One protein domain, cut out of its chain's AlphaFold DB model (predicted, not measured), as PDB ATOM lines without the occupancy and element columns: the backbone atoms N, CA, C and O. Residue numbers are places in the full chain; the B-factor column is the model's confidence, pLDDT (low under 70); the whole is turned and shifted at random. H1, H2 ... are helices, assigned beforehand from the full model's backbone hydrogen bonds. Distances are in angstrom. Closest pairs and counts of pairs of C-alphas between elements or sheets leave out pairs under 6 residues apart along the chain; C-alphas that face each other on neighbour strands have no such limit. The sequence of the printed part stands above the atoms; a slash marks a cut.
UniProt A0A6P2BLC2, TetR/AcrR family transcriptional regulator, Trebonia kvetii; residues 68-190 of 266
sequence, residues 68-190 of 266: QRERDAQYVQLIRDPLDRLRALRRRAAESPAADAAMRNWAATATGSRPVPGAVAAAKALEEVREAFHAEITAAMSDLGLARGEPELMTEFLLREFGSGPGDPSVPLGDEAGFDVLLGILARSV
ATOM      1  N   GLN A  68     -40.875 -25.294  39.639       82.06
ATOM      2  CA  GLN A  68     -40.548 -26.676  39.303       82.06
ATOM      3  C   GLN A  68     -39.091 -26.997  39.659       82.06
ATOM      4  O   GLN A  68     -38.826 -28.069  40.185       82.06
ATOM      5  N   ARG A  69     -38.151 -26.070  39.425       79.50
ATOM      6  CA  ARG A  69     -36.760 -26.172  39.898       79.50
ATOM      7  C   ARG A  69     -36.645 -26.265  41.399       79.50
ATOM      8  O   ARG A  69     -36.017 -27.207  41.845       79.50
ATOM      9  N   GLU A  70     -37.309 -25.405  42.148       79.88
ATOM     10  CA  GLU A  70     -37.287 -25.467  43.606       79.88
ATOM     11  C   GLU A  70     -37.804 -26.821  44.119       79.88
ATOM     12  O   GLU A  70     -37.144 -27.477  44.921       79.88
ATOM     13  N   ARG A  71     -38.944 -27.294  43.592       78.56
ATOM     14  CA  ARG A  71     -39.491 -28.621  43.927       78.56
ATOM     15  C   ARG A  71     -38.520 -29.746  43.583       78.56
ATOM     16  O   ARG A  71     -38.317 -30.650  44.380       78.56
ATOM     17  N   ASP A  72     -37.920 -29.700  42.398       72.81
ATOM     18  CA  ASP A  72     -36.996 -30.739  41.948       72.81
ATOM     19  C   ASP A  72     -35.656 -30.695  42.696       72.81
ATOM     20  O   ASP A  72     -35.074 -31.740  42.978       72.81
ATOM     21  N   ALA A  73     -35.179 -29.501  43.050       73.62
ATOM     22  CA  ALA A  73     -33.965 -29.292  43.823       73.62
ATOM     23  C   ALA A  73     -34.090 -29.939  45.201       73.62
ATOM     24  O   ALA A  73     -33.145 -30.590  45.641       73.62
ATOM     25  N   GLN A  74     -35.267 -29.865  45.836       73.81
ATOM     26  CA  GLN A  74     -35.541 -30.591  47.080       73.81
ATOM     27  C   GLN A  74     -35.266 -32.091  46.929       73.81
ATOM     28  O   GLN A  74     -34.670 -32.676  47.825       73.81
ATOM     29  N   TYR A  75     -35.602 -32.697  45.784       72.19
ATOM     30  CA  TYR A  75     -35.307 -34.106  45.522       72.19
ATOM     31  C   TYR A  75     -33.849 -34.377  45.145       72.19
ATOM     32  O   TYR A  75     -33.279 -35.375  45.575       72.19
ATOM     33  N   VAL A  76     -33.216 -33.501  44.361       72.38
ATOM     34  CA  VAL A  76     -31.795 -33.650  43.998       72.38
ATOM     35  C   VAL A  76     -30.901 -33.557  45.232       72.38
ATOM     36  O   VAL A  76     -29.946 -34.318  45.344       72.38
ATOM     37  N   GLN A  77     -31.225 -32.686  46.188       72.44
ATOM     38  CA  GLN A  77     -30.487 -32.560  47.451       72.44
ATOM     39  C   GLN A  77     -30.535 -33.835  48.312       72.44
ATOM     40  O   GLN A  77     -29.720 -33.991  49.216       72.44
ATOM     41  N   LEU A  78     -31.449 -34.766  48.023       70.62
ATOM     42  CA  LEU A  78     -31.540 -36.060  48.705       70.62
ATOM     43  C   LEU A  78     -30.530 -37.076  48.146       70.62
ATOM     44  O   LEU A  78     -30.224 -38.065  48.811       70.62
ATOM     45  N   ILE A  79     -29.985 -36.835  46.947       71.75
ATOM     46  CA  ILE A  79     -28.922 -37.657  46.364       71.75
ATOM     47  C   ILE A  79     -27.629 -37.384  47.125       71.75
ATOM     48  O   ILE A  79     -27.182 -36.248  47.235       71.75
ATOM     49  N   ARG A  80     -26.990 -38.433  47.638       70.69
ATOM     50  CA  ARG A  80     -25.821 -38.301  48.510       70.69
ATOM     51  C   ARG A  80     -24.586 -37.754  47.801       70.69
ATOM     52  O   ARG A  80     -24.032 -36.755  48.256       70.69
ATOM     53  N   ASP A  81     -24.141 -38.433  46.748       73.06
ATOM     54  CA  ASP A  81     -22.909 -38.092  46.041       73.06
ATOM     55  C   ASP A  81     -23.133 -36.823  45.196       73.06
ATOM     56  O   ASP A  81     -24.030 -36.806  44.347       73.06
ATOM     57  N   PRO A  82     -22.346 -35.748  45.394       81.50
ATOM     58  CA  PRO A  82     -22.444 -34.555  44.564       81.50
ATOM     59  C   PRO A  82     -22.207 -34.831  43.070       81.50
ATOM     60  O   PRO A  82     -22.789 -34.146  42.231       81.50
ATOM     61  N   LEU A  83     -21.431 -35.858  42.704       81.69
ATOM     62  CA  LEU A  83     -21.283 -36.286  41.308       81.69
ATOM     63  C   LEU A  83     -22.595 -36.855  40.758       81.69
ATOM     64  O   LEU A  83     -22.987 -36.534  39.637       81.69
ATOM     65  N   ASP A  84     -23.316 -37.642  41.554       78.81
ATOM     66  CA  ASP A  84     -24.629 -38.161  41.167       78.81
ATOM     67  C   ASP A  84     -25.695 -37.068  41.130       78.81
ATOM     68  O   ASP A  84     -26.562 -37.099  40.252       78.81
ATOM     69  N   ARG A  85     -25.598 -36.049  41.996       83.75
ATOM     70  CA  ARG A  85     -26.408 -34.826  41.870       83.75
ATOM     71  C   ARG A  85     -26.154 -34.144  40.539       83.75
ATOM     72  O   ARG A  85     -27.107 -33.832  39.834       83.75
ATOM     73  N   LEU A  86     -24.891 -33.955  40.157       84.19
ATOM     74  CA  LEU A  86     -24.528 -33.350  38.873       84.19
ATOM     75  C   LEU A  86     -25.066 -34.173  37.689       84.19
ATOM     76  O   LEU A  86     -25.608 -33.599  36.744       84.19
ATOM     77  N   ARG A  87     -25.018 -35.511  37.757       81.56
ATOM     78  CA  ARG A  87     -25.644 -36.397  36.756       81.56
ATOM     79  C   ARG A  87     -27.167 -36.269  36.721       81.56
ATOM     80  O   ARG A  87     -27.752 -36.247  35.638       81.56
ATOM     81  N   ALA A  88     -27.821 -36.170  37.875       78.81
ATOM     82  CA  ALA A  88     -29.268 -35.985  37.972       78.81
ATOM     83  C   ALA A  88     -29.709 -34.633  37.398       78.81
ATOM     84  O   ALA A  88     -30.619 -34.581  36.569       78.81
ATOM     85  N   LEU A  89     -29.011 -33.556  37.769       80.44
ATOM     86  CA  LEU A  89     -29.200 -32.214  37.216       80.44
ATOM     87  C   LEU A  89     -28.996 -32.213  35.699       80.44
ATOM     88  O   LEU A  89     -29.775 -31.586  34.978       80.44
ATOM     89  N   ARG A  90     -28.015 -32.978  35.202       79.38
ATOM     90  CA  ARG A  90     -27.805 -33.160  33.766       79.38
ATOM     91  C   ARG A  90     -28.976 -33.836  33.072       79.38
ATOM     92  O   ARG A  90     -29.499 -33.281  32.109       79.38
ATOM     93  N   ARG A  91     -29.386 -35.016  33.542       75.62
ATOM     94  CA  ARG A  91     -30.518 -35.758  32.959       75.62
ATOM     95  C   ARG A  91     -31.778 -34.899  32.931       75.62
ATOM     96  O   ARG A  91     -32.446 -34.817  31.909       75.62
ATOM     97  N   ARG A  92     -32.024 -34.159  34.009       75.06
ATOM     98  CA  ARG A  92     -33.134 -33.212  34.111       75.06
ATOM     99  C   ARG A  92     -33.068 -32.094  33.071       75.06
ATOM    100  O   ARG A  92     -34.081 -31.762  32.469       75.06
ATOM    101  N   ALA A  93     -31.898 -31.498  32.854       73.31
ATOM    102  CA  ALA A  93     -31.732 -30.494  31.805       73.31
ATOM    103  C   ALA A  93     -31.854 -31.097  30.391       73.31
ATOM    104  O   ALA A  93     -32.254 -30.392  29.464       73.31
ATOM    105  N   ALA A  94     -31.550 -32.391  30.234       70.31
ATOM    106  CA  ALA A  94     -31.740 -33.135  28.992       70.31
ATOM    107  C   ALA A  94     -33.197 -33.463  28.676       70.31
ATOM    108  O   ALA A  94     -33.584 -33.450  27.506       70.31
ATOM    109  N   GLU A  95     -34.021 -33.666  29.698       68.38
ATOM    110  CA  GLU A  95     -35.478 -33.738  29.597       68.38
ATOM    111  C   GLU A  95     -36.068 -32.345  29.312       68.38
ATOM    112  O   GLU A  95     -36.867 -31.816  30.077       68.38
ATOM    113  N   SER A  96     -35.656 -31.705  28.215       65.88
ATOM    114  CA  SER A  96     -36.137 -30.378  27.841       65.88
ATOM    115  C   SER A  96     -37.532 -30.488  27.212       65.88
ATOM    116  O   SER A  96     -37.658 -31.003  26.098       65.88
ATOM    117  N   PRO A  97     -38.597 -29.966  27.851       72.94
ATOM    118  CA  PRO A  97     -39.923 -29.954  27.248       72.94
ATOM    119  C   PRO A  97     -39.951 -29.006  26.042       72.94
ATOM    120  O   PRO A  97     -39.185 -28.042  25.990       72.94
ATOM    121  N   ALA A  98     -40.882 -29.215  25.108       77.69
ATOM    122  CA  ALA A  98     -41.026 -28.383  23.905       77.69
ATOM    123  C   ALA A  98     -41.146 -26.873  24.206       77.69
ATOM    124  O   ALA A  98     -40.600 -26.057  23.465       77.69
ATOM    125  N   ALA A  99     -41.755 -26.501  25.340       81.94
ATOM    126  CA  ALA A  99     -41.796 -25.115  25.814       81.94
ATOM    127  C   ALA A  99     -40.411 -24.499  26.042       81.94
ATOM    128  O   ALA A  99     -40.202 -23.333  25.726       81.94
ATOM    129  N   ASP A 100     -39.451 -25.265  26.556       81.88
ATOM    130  CA  ASP A 100     -38.110 -24.746  26.834       81.88
ATOM    131  C   ASP A 100     -37.330 -24.548  25.538       81.88
ATOM    132  O   ASP A 100     -36.616 -23.559  25.393       81.88
ATOM    133  N   ALA A 101     -37.519 -25.444  24.565       79.75
ATOM    134  CA  ALA A 101     -36.973 -25.276  23.223       79.75
ATOM    135  C   ALA A 101     -37.570 -24.045  22.521       79.75
ATOM    136  O   ALA A 101     -36.823 -23.234  21.975       79.75
ATOM    137  N   ALA A 102     -38.893 -23.853  22.600       84.62
ATOM    138  CA  ALA A 102     -39.562 -22.667  22.066       84.62
ATOM    139  C   ALA A 102     -39.014 -21.375  22.691       84.62
ATOM    140  O   ALA A 102     -38.705 -20.420  21.981       84.62
ATOM    141  N   MET A 103     -38.818 -21.365  24.012       87.12
ATOM    142  CA  MET A 103     -38.249 -20.229  24.735       87.12
ATOM    143  C   MET A 103     -36.798 -19.945  24.346       87.12
ATOM    144  O   MET A 103     -36.458 -18.788  24.100       87.12
ATOM    145  N   ARG A 104     -35.953 -20.980  24.231       84.50
ATOM    146  CA  ARG A 104     -34.561 -20.834  23.772       84.50
ATOM    147  C   ARG A 104     -34.490 -20.263  22.363       84.50
ATOM    148  O   ARG A 104     -33.750 -19.310  22.130       84.50
ATOM    149  N   ASN A 105     -35.287 -20.794  21.441       84.94
ATOM    150  CA  ASN A 105     -35.305 -20.300  20.070       84.94
ATOM    151  C   ASN A 105     -35.819 -18.860  19.991       84.94
ATOM    152  O   ASN A 105     -35.255 -18.046  19.264       84.94
ATOM    153  N   TRP A 106     -36.853 -18.516  20.764       89.75
ATOM    154  CA  TRP A 106     -37.364 -17.150  20.804       89.75
ATOM    155  C   TRP A 106     -36.313 -16.182  21.365       89.75
ATOM    156  O   TRP A 106     -36.036 -15.153  20.746       89.75
ATOM    157  N   ALA A 107     -35.656 -16.542  22.471       89.56
ATOM    158  CA  ALA A 107     -34.567 -15.773  23.069       89.56
ATOM    159  C   ALA A 107     -33.371 -15.594  22.117       89.56
ATOM    160  O   ALA A 107     -32.793 -14.511  22.061       89.56
ATOM    161  N   ALA A 108     -33.034 -16.608  21.314       86.25
ATOM    162  CA  ALA A 108     -31.944 -16.537  20.337       86.25
ATOM    163  C   ALA A 108     -32.156 -15.438  19.278       86.25
ATOM    164  O   ALA A 108     -31.195 -14.925  18.709       86.25
ATOM    165  N   THR A 109     -33.403 -15.014  19.046       88.75
ATOM    166  CA  THR A 109     -33.707 -13.907  18.127       88.75
ATOM    167  C   THR A 109     -33.506 -12.515  18.744       88.75
ATOM    168  O   THR A 109     -33.652 -11.519  18.038       88.75
ATOM    169  N   ALA A 110     -33.146 -12.405  20.030       88.75
ATOM    170  CA  ALA A 110     -33.030 -11.125  20.738       88.75
ATOM    171  C   ALA A 110     -31.852 -10.246  20.277       88.75
ATOM    172  O   ALA A 110     -31.921  -9.026  20.402       88.75
ATOM    173  N   THR A 111     -30.777 -10.845  19.753       83.75
ATOM    174  CA  THR A 111     -29.523 -10.149  19.397       83.75
ATOM    175  C   THR A 111     -29.408  -9.794  17.911       83.75
ATOM    176  O   THR A 111     -28.455  -9.129  17.505       83.75
ATOM    177  N   GLY A 112     -30.369 -10.217  17.083       77.94
ATOM    178  CA  GLY A 112     -30.384  -9.920  15.651       77.94
ATOM    179  C   GLY A 112     -30.715  -8.456  15.341       77.94
ATOM    180  O   GLY A 112     -31.303  -7.743  16.148       77.94
ATOM    181  N   SER A 113     -30.412  -8.003  14.118       80.31
ATOM    182  CA  SER A 113     -30.698  -6.627  13.662       80.31
ATOM    183  C   SER A 113     -32.191  -6.267  13.663       80.31
ATOM    184  O   SER A 113     -32.551  -5.092  13.624       80.31
ATOM    185  N   ARG A 114     -33.068  -7.277  13.681       84.12
ATOM    186  CA  ARG A 114     -34.514  -7.141  13.856       84.12
ATOM    187  C   ARG A 114     -35.013  -8.268  14.766       84.12
ATOM    188  O   ARG A 114     -35.346  -9.337  14.253       84.12
ATOM    189  N   PRO A 115     -35.044  -8.052  16.089       85.38
ATOM    190  CA  PRO A 115     -35.543  -9.049  17.022       85.38
ATOM    191  C   PRO A 115     -37.023  -9.345  16.798       85.38
ATOM    192  O   PRO A 115     -37.802  -8.445  16.470       85.38
ATOM    193  N   VAL A 116     -37.424 -10.598  17.010       89.44
ATOM    194  CA  VAL A 116     -38.845 -10.961  17.062       89.44
ATOM    195  C   VAL A 116     -39.475 -10.263  18.281       89.44
ATOM    196  O   VAL A 116     -38.834 -10.203  19.336       89.44
ATOM    197  N   PRO A 117     -40.711  -9.729  18.193       90.75
ATOM    198  CA  PRO A 117     -41.395  -9.159  19.354       90.75
ATOM    199  C   PRO A 117     -41.362 -10.113  20.549       90.75
ATOM    200  O   PRO A 117     -41.523 -11.319  20.387       90.75
ATOM    201  N   GLY A 118     -41.099  -9.591  21.746       90.56
ATOM    202  CA  GLY A 118     -40.973 -10.398  22.963       90.56
ATOM    203  C   GLY A 118     -39.659 -11.177  23.124       90.56
ATOM    204  O   GLY A 118     -39.428 -11.693  24.212       90.56
ATOM    205  N   ALA A 119     -38.752 -11.203  22.137       91.19
ATOM    206  CA  ALA A 119     -37.500 -11.969  22.226       91.19
ATOM    207  C   ALA A 119     -36.597 -11.534  23.391       91.19
ATOM    208  O   ALA A 119     -36.032 -12.371  24.086       91.19
ATOM    209  N   VAL A 120     -36.504 -10.227  23.661       91.19
ATOM    210  CA  VAL A 120     -35.746  -9.698  24.812       91.19
ATOM    211  C   VAL A 120     -36.377 -10.130  26.140       91.19
ATOM    212  O   VAL A 120     -35.667 -10.482  27.079       91.19
ATOM    213  N   ALA A 121     -37.710 -10.147  26.220       92.50
ATOM    214  CA  ALA A 121     -38.415 -10.627  27.405       92.50
ATOM    215  C   ALA A 121     -38.242 -12.144  27.585       92.50
ATOM    216  O   ALA A 121     -38.044 -12.598  28.708       92.50
ATOM    217  N   ALA A 122     -38.244 -12.912  26.491       91.44
ATOM    218  CA  ALA A 122     -37.960 -14.343  26.509       91.44
ATOM    219  C   ALA A 122     -36.518 -14.628  26.955       91.44
ATOM    220  O   ALA A 122     -36.308 -15.502  27.791       91.44
ATOM    221  N   ALA A 123     -35.541 -13.851  26.476       90.00
ATOM    222  CA  ALA A 123     -34.149 -13.948  26.913       90.00
ATOM    223  C   ALA A 123     -33.998 -13.649  28.410       90.00
ATOM    224  O   ALA A 123     -33.340 -14.402  29.121       90.00
ATOM    225  N   LYS A 124     -34.670 -12.607  28.914       90.75
ATOM    226  CA  LYS A 124     -34.688 -12.300  30.349       90.75
ATOM    227  C   LYS A 124     -35.317 -13.432  31.173       90.75
ATOM    228  O   LYS A 124     -34.747 -13.838  32.177       90.75
ATOM    229  N   ALA A 125     -36.470 -13.945  30.747       90.81
ATOM    230  CA  ALA A 125     -37.148 -15.055  31.414       90.81
ATOM    231  C   ALA A 125     -36.278 -16.325  31.440       90.81
ATOM    232  O   ALA A 125     -36.247 -17.035  32.443       90.81
ATOM    233  N   LEU A 126     -35.552 -16.604  30.353       87.44
ATOM    234  CA  LEU A 126     -34.610 -17.718  30.281       87.44
ATOM    235  C   LEU A 126     -33.433 -17.526  31.245       87.44
ATOM    236  O   LEU A 126     -33.051 -18.481  31.917       87.44
ATOM    237  N   GLU A 127     -32.902 -16.308  31.348       85.81
ATOM    238  CA  GLU A 127     -31.822 -15.985  32.283       85.81
ATOM    239  C   GLU A 127     -32.257 -16.177  33.742       85.81
ATOM    240  O   GLU A 127     -31.554 -16.820  34.512       85.81
ATOM    241  N   GLU A 128     -33.466 -15.743  34.113       85.06
ATOM    242  CA  GLU A 128     -34.028 -15.987  35.454       85.06
ATOM    243  C   GLU A 128     -34.092 -17.488  35.801       85.06
ATOM    244  O   GLU A 128     -33.858 -17.885  36.944       85.06
ATOM    245  N   VAL A 129     -34.403 -18.339  34.818       84.62
ATOM    246  CA  VAL A 129     -34.432 -19.801  34.989       84.62
ATOM    247  C   VAL A 129     -33.020 -20.396  35.016       84.62
ATOM    248  O   VAL A 129     -32.799 -21.400  35.703       84.62
ATOM    249  N   ARG A 130     -32.072 -19.805  34.281       82.62
ATOM    250  CA  ARG A 130     -30.665 -20.217  34.242       82.62
ATOM    251  C   ARG A 130     -29.961 -19.931  35.562       82.62
ATOM    252  O   ARG A 130     -29.280 -20.822  36.053       82.62
ATOM    253  N   GLU A 131     -30.168 -18.759  36.153       82.94
ATOM    254  CA  GLU A 131     -29.580 -18.379  37.445       82.94
ATOM    255  C   GLU A 131     -29.931 -19.382  38.553       82.94
ATOM    256  O   GLU A 131     -29.066 -19.820  39.313       82.94
ATOM    257  N   ALA A 132     -31.187 -19.837  38.594       78.62
ATOM    258  CA  ALA A 132     -31.610 -20.877  39.531       78.62
ATOM    259  C   ALA A 132     -30.853 -22.201  39.306       78.62
ATOM    260  O   ALA A 132     -30.386 -22.826  40.255       78.62
ATOM    261  N   PHE A 133     -30.671 -22.610  38.047       81.31
ATOM    262  CA  PHE A 133     -29.942 -23.836  37.714       81.31
ATOM    263  C   PHE A 133     -28.431 -23.720  37.971       81.31
ATOM    264  O   PHE A 133     -27.806 -24.676  38.429       81.31
ATOM    265  N   HIS A 134     -27.847 -22.543  37.733       84.25
ATOM    266  CA  HIS A 134     -26.463 -22.230  38.080       84.25
ATOM    267  C   HIS A 134     -26.228 -22.397  39.587       84.25
ATOM    268  O   HIS A 134     -25.253 -23.034  39.993       84.25
ATOM    269  N   ALA A 135     -27.140 -21.896  40.423       83.88
ATOM    270  CA  ALA A 135     -27.055 -22.065  41.871       83.88
ATOM    271  C   ALA A 135     -27.098 -23.548  42.299       83.88
ATOM    272  O   ALA A 135     -26.304 -23.955  43.148       83.88
ATOM    273  N   GLU A 136     -27.959 -24.372  41.683       82.25
ATOM    274  CA  GLU A 136     -28.038 -25.821  41.951       82.25
ATOM    275  C   GLU A 136     -26.710 -26.541  41.641       82.25
ATOM    276  O   GLU A 136     -26.212 -27.319  42.460       82.25
ATOM    277  N   ILE A 137     -26.105 -26.259  40.481       85.62
ATOM    278  CA  ILE A 137     -24.824 -26.864  40.076       85.62
ATOM    279  C   ILE A 137     -23.685 -26.374  40.974       85.62
ATOM    280  O   ILE A 137     -22.871 -27.184  41.415       85.62
ATOM    281  N   THR A 138     -23.657 -25.079  41.301       86.94
ATOM    282  CA  THR A 138     -22.635 -24.494  42.186       86.94
ATOM    283  C   THR A 138     -22.676 -25.124  43.575       86.94
ATOM    284  O   THR A 138     -21.625 -25.406  44.155       86.94
ATOM    285  N   ALA A 139     -23.871 -25.399  44.103       83.94
ATOM    286  CA  ALA A 139     -24.026 -26.093  45.377       83.94
ATOM    287  C   ALA A 139     -23.442 -27.515  45.314       83.94
ATOM    288  O   ALA A 139     -22.633 -27.883  46.163       83.94
ATOM    289  N   ALA A 140     -23.762 -28.285  44.268       84.50
ATOM    290  CA  ALA A 140     -23.191 -29.621  44.085       84.50
ATOM    291  C   ALA A 140     -21.660 -29.586  43.899       84.50
ATOM    292  O   ALA A 140     -20.947 -30.416  44.455       84.50
ATOM    293  N   MET A 141     -21.133 -28.596  43.178       85.00
ATOM    294  CA  MET A 141     -19.690 -28.392  43.021       85.00
ATOM    295  C   MET A 141     -18.995 -28.040  44.337       85.00
ATOM    296  O   MET A 141     -17.892 -28.515  44.603       85.00
ATOM    297  N   SER A 142     -19.636 -27.231  45.179       84.25
ATOM    298  CA  SER A 142     -19.102 -26.861  46.494       84.25
ATOM    299  C   SER A 142     -18.956 -28.085  47.397       84.25
ATOM    300  O   SER A 142     -17.940 -28.241  48.075       84.25
ATOM    301  N   ASP A 143     -19.916 -29.005  47.325       81.25
ATOM    302  CA  ASP A 143     -19.907 -30.239  48.111       81.25
ATOM    303  C   ASP A 143     -18.860 -31.264  47.644       81.25
ATOM    304  O   ASP A 143     -18.559 -32.206  48.380       81.25
ATOM    305  N   LEU A 144     -18.242 -31.075  46.469       79.00
ATOM    306  CA  LEU A 144     -17.079 -31.871  46.059       79.00
ATOM    307  C   LEU A 144     -15.826 -31.549  46.881       79.00
ATOM    308  O   LEU A 144     -14.883 -32.337  46.852       79.00
ATOM    309  N   GLY A 145     -15.806 -30.432  47.618       75.75
ATOM    310  CA  GLY A 145     -14.644 -29.989  48.395       75.75
ATOM    311  C   GLY A 145     -13.617 -29.203  47.576       75.75
ATOM    312  O   GLY A 145     -12.436 -29.180  47.927       75.75
ATOM    313  N   LEU A 146     -14.054 -28.582  46.476       81.19
ATOM    314  CA  LEU A 146     -13.241 -27.668  45.672       81.19
ATOM    315  C   LEU A 146     -12.810 -26.436  46.493       81.19
ATOM    316  O   LEU A 146     -13.495 -26.022  47.433       81.19
ATOM    317  N   ALA A 147     -11.666 -25.836  46.154       81.69
ATOM    318  CA  ALA A 147     -11.178 -24.656  46.860       81.69
ATOM    319  C   ALA A 147     -12.076 -23.436  46.596       81.69
ATOM    320  O   ALA A 147     -12.806 -23.363  45.613       81.69
ATOM    321  N   ARG A 148     -12.024 -22.428  47.474       80.38
ATOM    322  CA  ARG A 148     -12.869 -21.229  47.356       80.38
ATOM    323  C   ARG A 148     -12.757 -20.585  45.963       80.38
ATOM    324  O   ARG A 148     -11.656 -20.241  45.543       80.38
ATOM    325  N   GLY A 149     -13.895 -20.349  45.305       81.94
ATOM    326  CA  GLY A 149     -13.971 -19.758  43.963       81.94
ATOM    327  C   GLY A 149     -13.888 -20.775  42.817       81.94
ATOM    328  O   GLY A 149     -14.239 -20.447  41.686       81.94
ATOM    329  N   GLU A 150     -13.428 -22.002  43.080       86.75
ATOM    330  CA  GLU A 150     -13.414 -23.077  42.085       86.75
ATOM    331  C   GLU A 150     -14.821 -23.612  41.759       86.75
ATOM    332  O   GLU A 150     -15.056 -23.860  40.576       86.75
ATOM    333  N   PRO A 151     -15.774 -23.760  42.711       87.62
ATOM    334  CA  PRO A 151     -17.136 -24.188  42.389       87.62
ATOM    335  C   PRO A 151     -17.830 -23.301  41.358       87.62
ATOM    336  O   PRO A 151     -18.451 -23.811  40.426       87.62
ATOM    337  N   GLU A 152     -17.704 -21.981  41.494       87.25
ATOM    338  CA  GLU A 152     -18.317 -21.008  40.594       87.25
ATOM    339  C   GLU A 152     -17.678 -21.079  39.202       87.25
ATOM    340  O   GLU A 152     -18.377 -21.187  38.196       87.25
ATOM    341  N   LEU A 153     -16.342 -21.110  39.129       86.00
ATOM    342  CA  LEU A 153     -15.620 -21.234  37.859       86.00
ATOM    343  C   LEU A 153     -15.907 -22.563  37.152       86.00
ATOM    344  O   LEU A 153     -16.048 -22.593  35.930       86.00
ATOM    345  N   MET A 154     -15.991 -23.661  37.906       84.94
ATOM    346  CA  MET A 154     -16.298 -24.978  37.357       84.94
ATOM    347  C   MET A 154     -17.753 -25.071  36.898       84.94
ATOM    348  O   MET A 154     -18.030 -25.702  35.882       84.94
ATOM    349  N   THR A 155     -18.673 -24.409  37.601       87.00
ATOM    350  CA  THR A 155     -20.076 -24.305  37.185       87.00
ATOM    351  C   THR A 155     -20.206 -23.518  35.890       87.00
ATOM    352  O   THR A 155     -20.841 -23.997  34.955       87.00
ATOM    353  N   GLU A 156     -19.551 -22.362  35.792       83.50
ATOM    354  CA  GLU A 156     -19.521 -21.566  34.564       83.50
ATOM    355  C   GLU A 156     -18.900 -22.344  33.399       83.50
ATOM    356  O   GLU A 156     -19.446 -22.361  32.297       83.50
ATOM    357  N   PHE A 157     -17.792 -23.052  33.640       82.62
ATOM    358  CA  PHE A 157     -17.179 -23.919  32.637       82.62
ATOM    359  C   PHE A 157     -18.134 -25.035  32.195       82.62
ATOM    360  O   PHE A 157     -18.344 -25.215  30.998       82.62
ATOM    361  N   LEU A 158     -18.761 -25.744  33.138       78.62
ATOM    362  CA  LEU A 158     -19.751 -26.776  32.829       78.62
ATOM    363  C   LEU A 158     -20.917 -26.221  32.013       78.62
ATOM    364  O   LEU A 158     -21.292 -26.794  30.997       78.62
ATOM    365  N   LEU A 159     -21.499 -25.103  32.433       76.12
ATOM    366  CA  LEU A 159     -22.636 -24.504  31.744       76.12
ATOM    367  C   LEU A 159     -22.265 -23.922  30.381       76.12
ATOM    368  O   LEU A 159     -23.128 -23.841  29.513       76.12
ATOM    369  N   ARG A 160     -21.007 -23.541  30.163       73.19
ATOM    370  CA  ARG A 160     -20.535 -23.073  28.860       73.19
ATOM    371  C   ARG A 160     -20.230 -24.217  27.900       73.19
ATOM    372  O   ARG A 160     -20.648 -24.159  26.751       73.19
ATOM    373  N   GLU A 161     -19.463 -25.208  28.347       67.25
ATOM    374  CA  GLU A 161     -18.990 -26.303  27.486       67.25
ATOM    375  C   GLU A 161     -20.051 -27.385  27.288       67.25
ATOM    376  O   GLU A 161     -20.109 -28.030  26.244       67.25
ATOM    377  N   PHE A 162     -20.894 -27.585  28.298       59.16
ATOM    378  CA  PHE A 162     -21.942 -28.590  28.279       59.16
ATOM    379  C   PHE A 162     -23.320 -27.911  28.223       59.16
ATOM    380  O   PHE A 162     -24.203 -28.378  27.509       59.16
ATOM    381  N   GLY A 163     -23.546 -26.809  28.939       57.53
ATOM    382  CA  GLY A 163     -24.862 -26.162  28.957       57.53
ATOM    383  C   GLY A 163     -25.277 -25.532  27.619       57.53
ATOM    384  O   GLY A 163     -24.491 -25.356  26.691       57.53
ATOM    385  N   SER A 164     -26.567 -25.198  27.523       55.59
ATOM    386  CA  SER A 164     -27.155 -24.544  26.352       55.59
ATOM    387  C   SER A 164     -26.612 -23.119  26.208       55.59
ATOM    388  O   SER A 164     -27.177 -22.168  26.749       55.59
ATOM    389  N   GLY A 165     -25.499 -22.965  25.493       45.12
ATOM    390  CA  GLY A 165     -24.994 -21.661  25.080       45.12
ATOM    391  C   GLY A 165     -26.001 -20.909  24.190       45.12
ATOM    392  O   GLY A 165     -26.926 -21.511  23.632       45.12
ATOM    393  N   PRO A 166     -25.845 -19.583  24.027       38.22
ATOM    394  CA  PRO A 166     -26.675 -18.804  23.115       38.22
ATOM    395  C   PRO A 166     -26.439 -19.270  21.671       38.22
ATOM    396  O   PRO A 166     -25.460 -18.880  21.040       38.22
ATOM    397  N   GLY A 167     -27.336 -20.113  21.153       41.16
ATOM    398  CA  GLY A 167     -27.345 -20.515  19.744       41.16
ATOM    399  C   GLY A 167     -27.540 -22.001  19.444       41.16
ATOM    400  O   GLY A 167     -27.703 -22.316  18.270       41.16
ATOM    401  N   ASP A 168     -27.580 -22.899  20.437       39.03
ATOM    402  CA  ASP A 168     -27.834 -24.326  20.179       39.03
ATOM    403  C   ASP A 168     -29.025 -24.861  21.002       39.03
ATOM    404  O   ASP A 168     -28.916 -25.067  22.215       39.03
ATOM    405  N   PRO A 169     -30.197 -25.079  20.374       41.72
ATOM    406  CA  PRO A 169     -31.381 -25.614  21.043       41.72
ATOM    407  C   PRO A 169     -31.323 -27.127  21.311       41.72
ATOM    408  O   PRO A 169     -32.246 -27.645  21.949       41.72
ATOM    409  N   SER A 170     -30.274 -27.814  20.845       39.22
ATOM    410  CA  SER A 170     -30.181 -29.275  20.736       39.22
ATOM    411  C   SER A 170     -29.135 -29.947  21.623       39.22
ATOM    412  O   SER A 170     -29.109 -31.176  21.647       39.22
ATOM    413  N   VAL A 171     -28.310 -29.211  22.375       38.78
ATOM    414  CA  VAL A 171     -27.284 -29.846  23.220       38.78
ATOM    415  C   VAL A 171     -27.638 -29.717  24.698       38.78
ATOM    416  O   VAL A 171     -27.372 -28.694  25.333       38.78
ATOM    417  N   PRO A 172     -28.256 -30.753  25.280       45.56
ATOM    418  CA  PRO A 172     -28.308 -30.886  26.715       45.56
ATOM    419  C   PRO A 172     -26.960 -31.383  27.225       45.56
ATOM    420  O   PRO A 172     -26.639 -32.553  27.068       45.56
ATOM    421  N   LEU A 173     -26.173 -30.510  27.855       51.94
ATOM    422  CA  LEU A 173     -25.017 -30.913  28.665       51.94
ATOM    423  C   LEU A 173     -24.078 -31.917  27.964       51.94
ATOM    424  O   LEU A 173     -23.796 -32.968  28.531       51.94
ATOM    425  N   GLY A 174     -23.619 -31.599  26.744       57.53
ATOM    426  CA  GLY A 174     -22.700 -32.419  25.925       57.53
ATOM    427  C   GLY A 174     -23.089 -33.899  25.755       57.53
ATOM    428  O   GLY A 174     -24.170 -34.338  26.155       57.53
ATOM    429  N   ASP A 175     -22.214 -34.708  25.144       67.31
ATOM    430  CA  ASP A 175     -22.414 -36.161  25.162       67.31
ATOM    431  C   ASP A 175     -22.255 -36.704  26.599       67.31
ATOM    432  O   ASP A 175     -21.495 -36.186  27.420       67.31
ATOM    433  N   GLU A 176     -23.049 -37.717  26.953       69.56
ATOM    434  CA  GLU A 176     -23.082 -38.248  28.326       69.56
ATOM    435  C   GLU A 176     -21.719 -38.791  28.758       69.56
ATOM    436  O   GLU A 176     -21.282 -38.566  29.884       69.56
ATOM    437  N   ALA A 177     -21.010 -39.403  27.809       72.69
ATOM    438  CA  ALA A 177     -19.673 -39.931  28.011       72.69
ATOM    439  C   ALA A 177     -18.656 -38.834  28.367       72.69
ATOM    440  O   ALA A 177     -17.877 -39.010  29.302       72.69
ATOM    441  N   GLY A 178     -18.654 -37.700  27.663       75.38
ATOM    442  CA  GLY A 178     -17.750 -36.585  27.933       75.38
ATOM    443  C   GLY A 178     -18.028 -35.936  29.284       75.38
ATOM    444  O   GLY A 178     -17.089 -35.628  30.022       75.38
ATOM    445  N   PHE A 179     -19.306 -35.801  29.647       77.88
ATOM    446  CA  PHE A 179     -19.701 -35.318  30.968       77.88
ATOM    447  C   PHE A 179     -19.205 -36.250  32.086       77.88
ATOM    448  O   PHE A 179     -18.571 -35.789  33.035       77.88
ATOM    449  N   ASP A 180     -19.404 -37.564  31.953       74.75
ATOM    450  CA  ASP A 180     -18.933 -38.543  32.941       74.75
ATOM    451  C   ASP A 180     -17.404 -38.609  33.040       74.75
ATOM    452  O   ASP A 180     -16.857 -38.744  34.140       74.75
ATOM    453  N   VAL A 181     -16.690 -38.467  31.919       76.62
ATOM    454  CA  VAL A 181     -15.223 -38.375  31.915       76.62
ATOM    455  C   VAL A 181     -14.763 -37.150  32.702       76.62
ATOM    456  O   VAL A 181     -13.862 -37.279  33.538       76.62
ATOM    457  N   LEU A 182     -15.381 -35.987  32.479       81.44
ATOM    458  CA  LEU A 182     -15.063 -34.759  33.207       81.44
ATOM    459  C   LEU A 182     -15.322 -34.927  34.710       81.44
ATOM    460  O   LEU A 182     -14.430 -34.651  35.513       81.44
ATOM    461  N   LEU A 183     -16.496 -35.441  35.091       81.44
ATOM    462  CA  LEU A 183     -16.822 -35.721  36.490       81.44
ATOM    463  C   LEU A 183     -15.813 -36.685  37.126       81.44
ATOM    464  O   LEU A 183     -15.358 -36.457  38.245       81.44
ATOM    465  N   GLY A 184     -15.388 -37.722  36.401       73.00
ATOM    466  CA  GLY A 184     -14.364 -38.653  36.868       73.00
ATOM    467  C   GLY A 184     -12.987 -38.003  37.054       73.00
ATOM    468  O   GLY A 184     -12.260 -38.359  37.982       73.00
ATOM    469  N   ILE A 185     -12.604 -37.055  36.192       78.06
ATOM    470  CA  ILE A 185     -11.366 -36.275  36.355       78.06
ATOM    471  C   ILE A 185     -11.461 -35.400  37.607       78.06
ATOM    472  O   ILE A 185     -10.538 -35.423  38.425       78.06
ATOM    473  N   LEU A 186     -12.583 -34.698  37.787       78.12
ATOM    474  CA  LEU A 186     -12.829 -33.851  38.953       78.12
ATOM    475  C   LEU A 186     -12.753 -34.661  40.249       78.12
ATOM    476  O   LEU A 186     -11.962 -34.319  41.128       78.12
ATOM    477  N   ALA A 187     -13.448 -35.798  40.317       73.44
ATOM    478  CA  ALA A 187     -13.443 -36.698  41.471       73.44
ATOM    479  C   ALA A 187     -12.027 -37.124  41.903       73.44
ATOM    480  O   ALA A 187     -11.724 -37.198  43.091       73.44
ATOM    481  N   ARG A 188     -11.131 -37.373  40.937       76.38
ATOM    482  CA  ARG A 188      -9.731 -37.745  41.207       76.38
ATOM    483  C   ARG A 188      -8.854 -36.564  41.619       76.38
ATOM    484  O   ARG A 188      -7.851 -36.772  42.298       76.38
ATOM    485  N   SER A 189      -9.187 -35.350  41.180       72.88
ATOM    486  CA  SER A 189      -8.415 -34.142  41.496       72.88
ATOM    487  C   SER A 189      -8.667 -33.602  42.905       72.88
ATOM    488  O   SER A 189      -7.767 -32.984  43.478       72.88
ATOM    489  N   VAL A 190      -9.839 -33.868  43.494       69.62
ATOM    490  CA  VAL A 190     -10.194 -33.344  44.819       69.62
ATOM    491  C   VAL A 190      -9.788 -34.309  45.935       69.62
ATOM    492  O   VAL A 190     -10.158 -35.486  45.949       69.62
TER     493      VAL A 190
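AT A GLANCE: This is residues 68 to 190 of the 266 residues of the protein "TetR/AcrR family transcriptional regulator" of Trebonia kvetii (UniProt A0A6P2BLC2). One long helix, H4, forms the spine of an elongated body; H1, H2 and H5 pack on its second half, and H3 crosses its first part. H6 touches no helix but is near H2. The printed part has 123 residues with six named helices, H1 to H6 in order along the chain, and no named strand; helices hold 87 of the 123 printed residues, the class is all helix, and the whole is compact, with a radius of gyration of the C-alphas of 15.3 A and spans of 48 by 27 by 27 A.

IN THESE COORDINATES: H1 is residues 68 to 76, from C-alpha 68 at (-40.548, -26.676, 39.303); H2 is 82 to 94, H3 98 to 111, H4 119 to 143, 36.2 A long, H5 150 to 161, and H6 176 to 189, ending at C-alpha 189 (-8.415, -34.142, 41.496).

HOW THE PARTS SIT: H4, the hub, touches H2 with residues 137 to 143 alone, at a shallow tilt of 21 degrees; their closest C-alphas, Pro 82 and Ala 140, are 5.0 A apart. In H2, H5 and H6 every O i to N i+4 pair is within hydrogen-bond range; H1 has 4 of 5, H3 7 of 10, H4 20 of 21.

THE WHOLE: The printed part has no cut. The H5 to H6 link is long; pLDDT is under 70 at residues 95 to 96, 161 to 176 and 190.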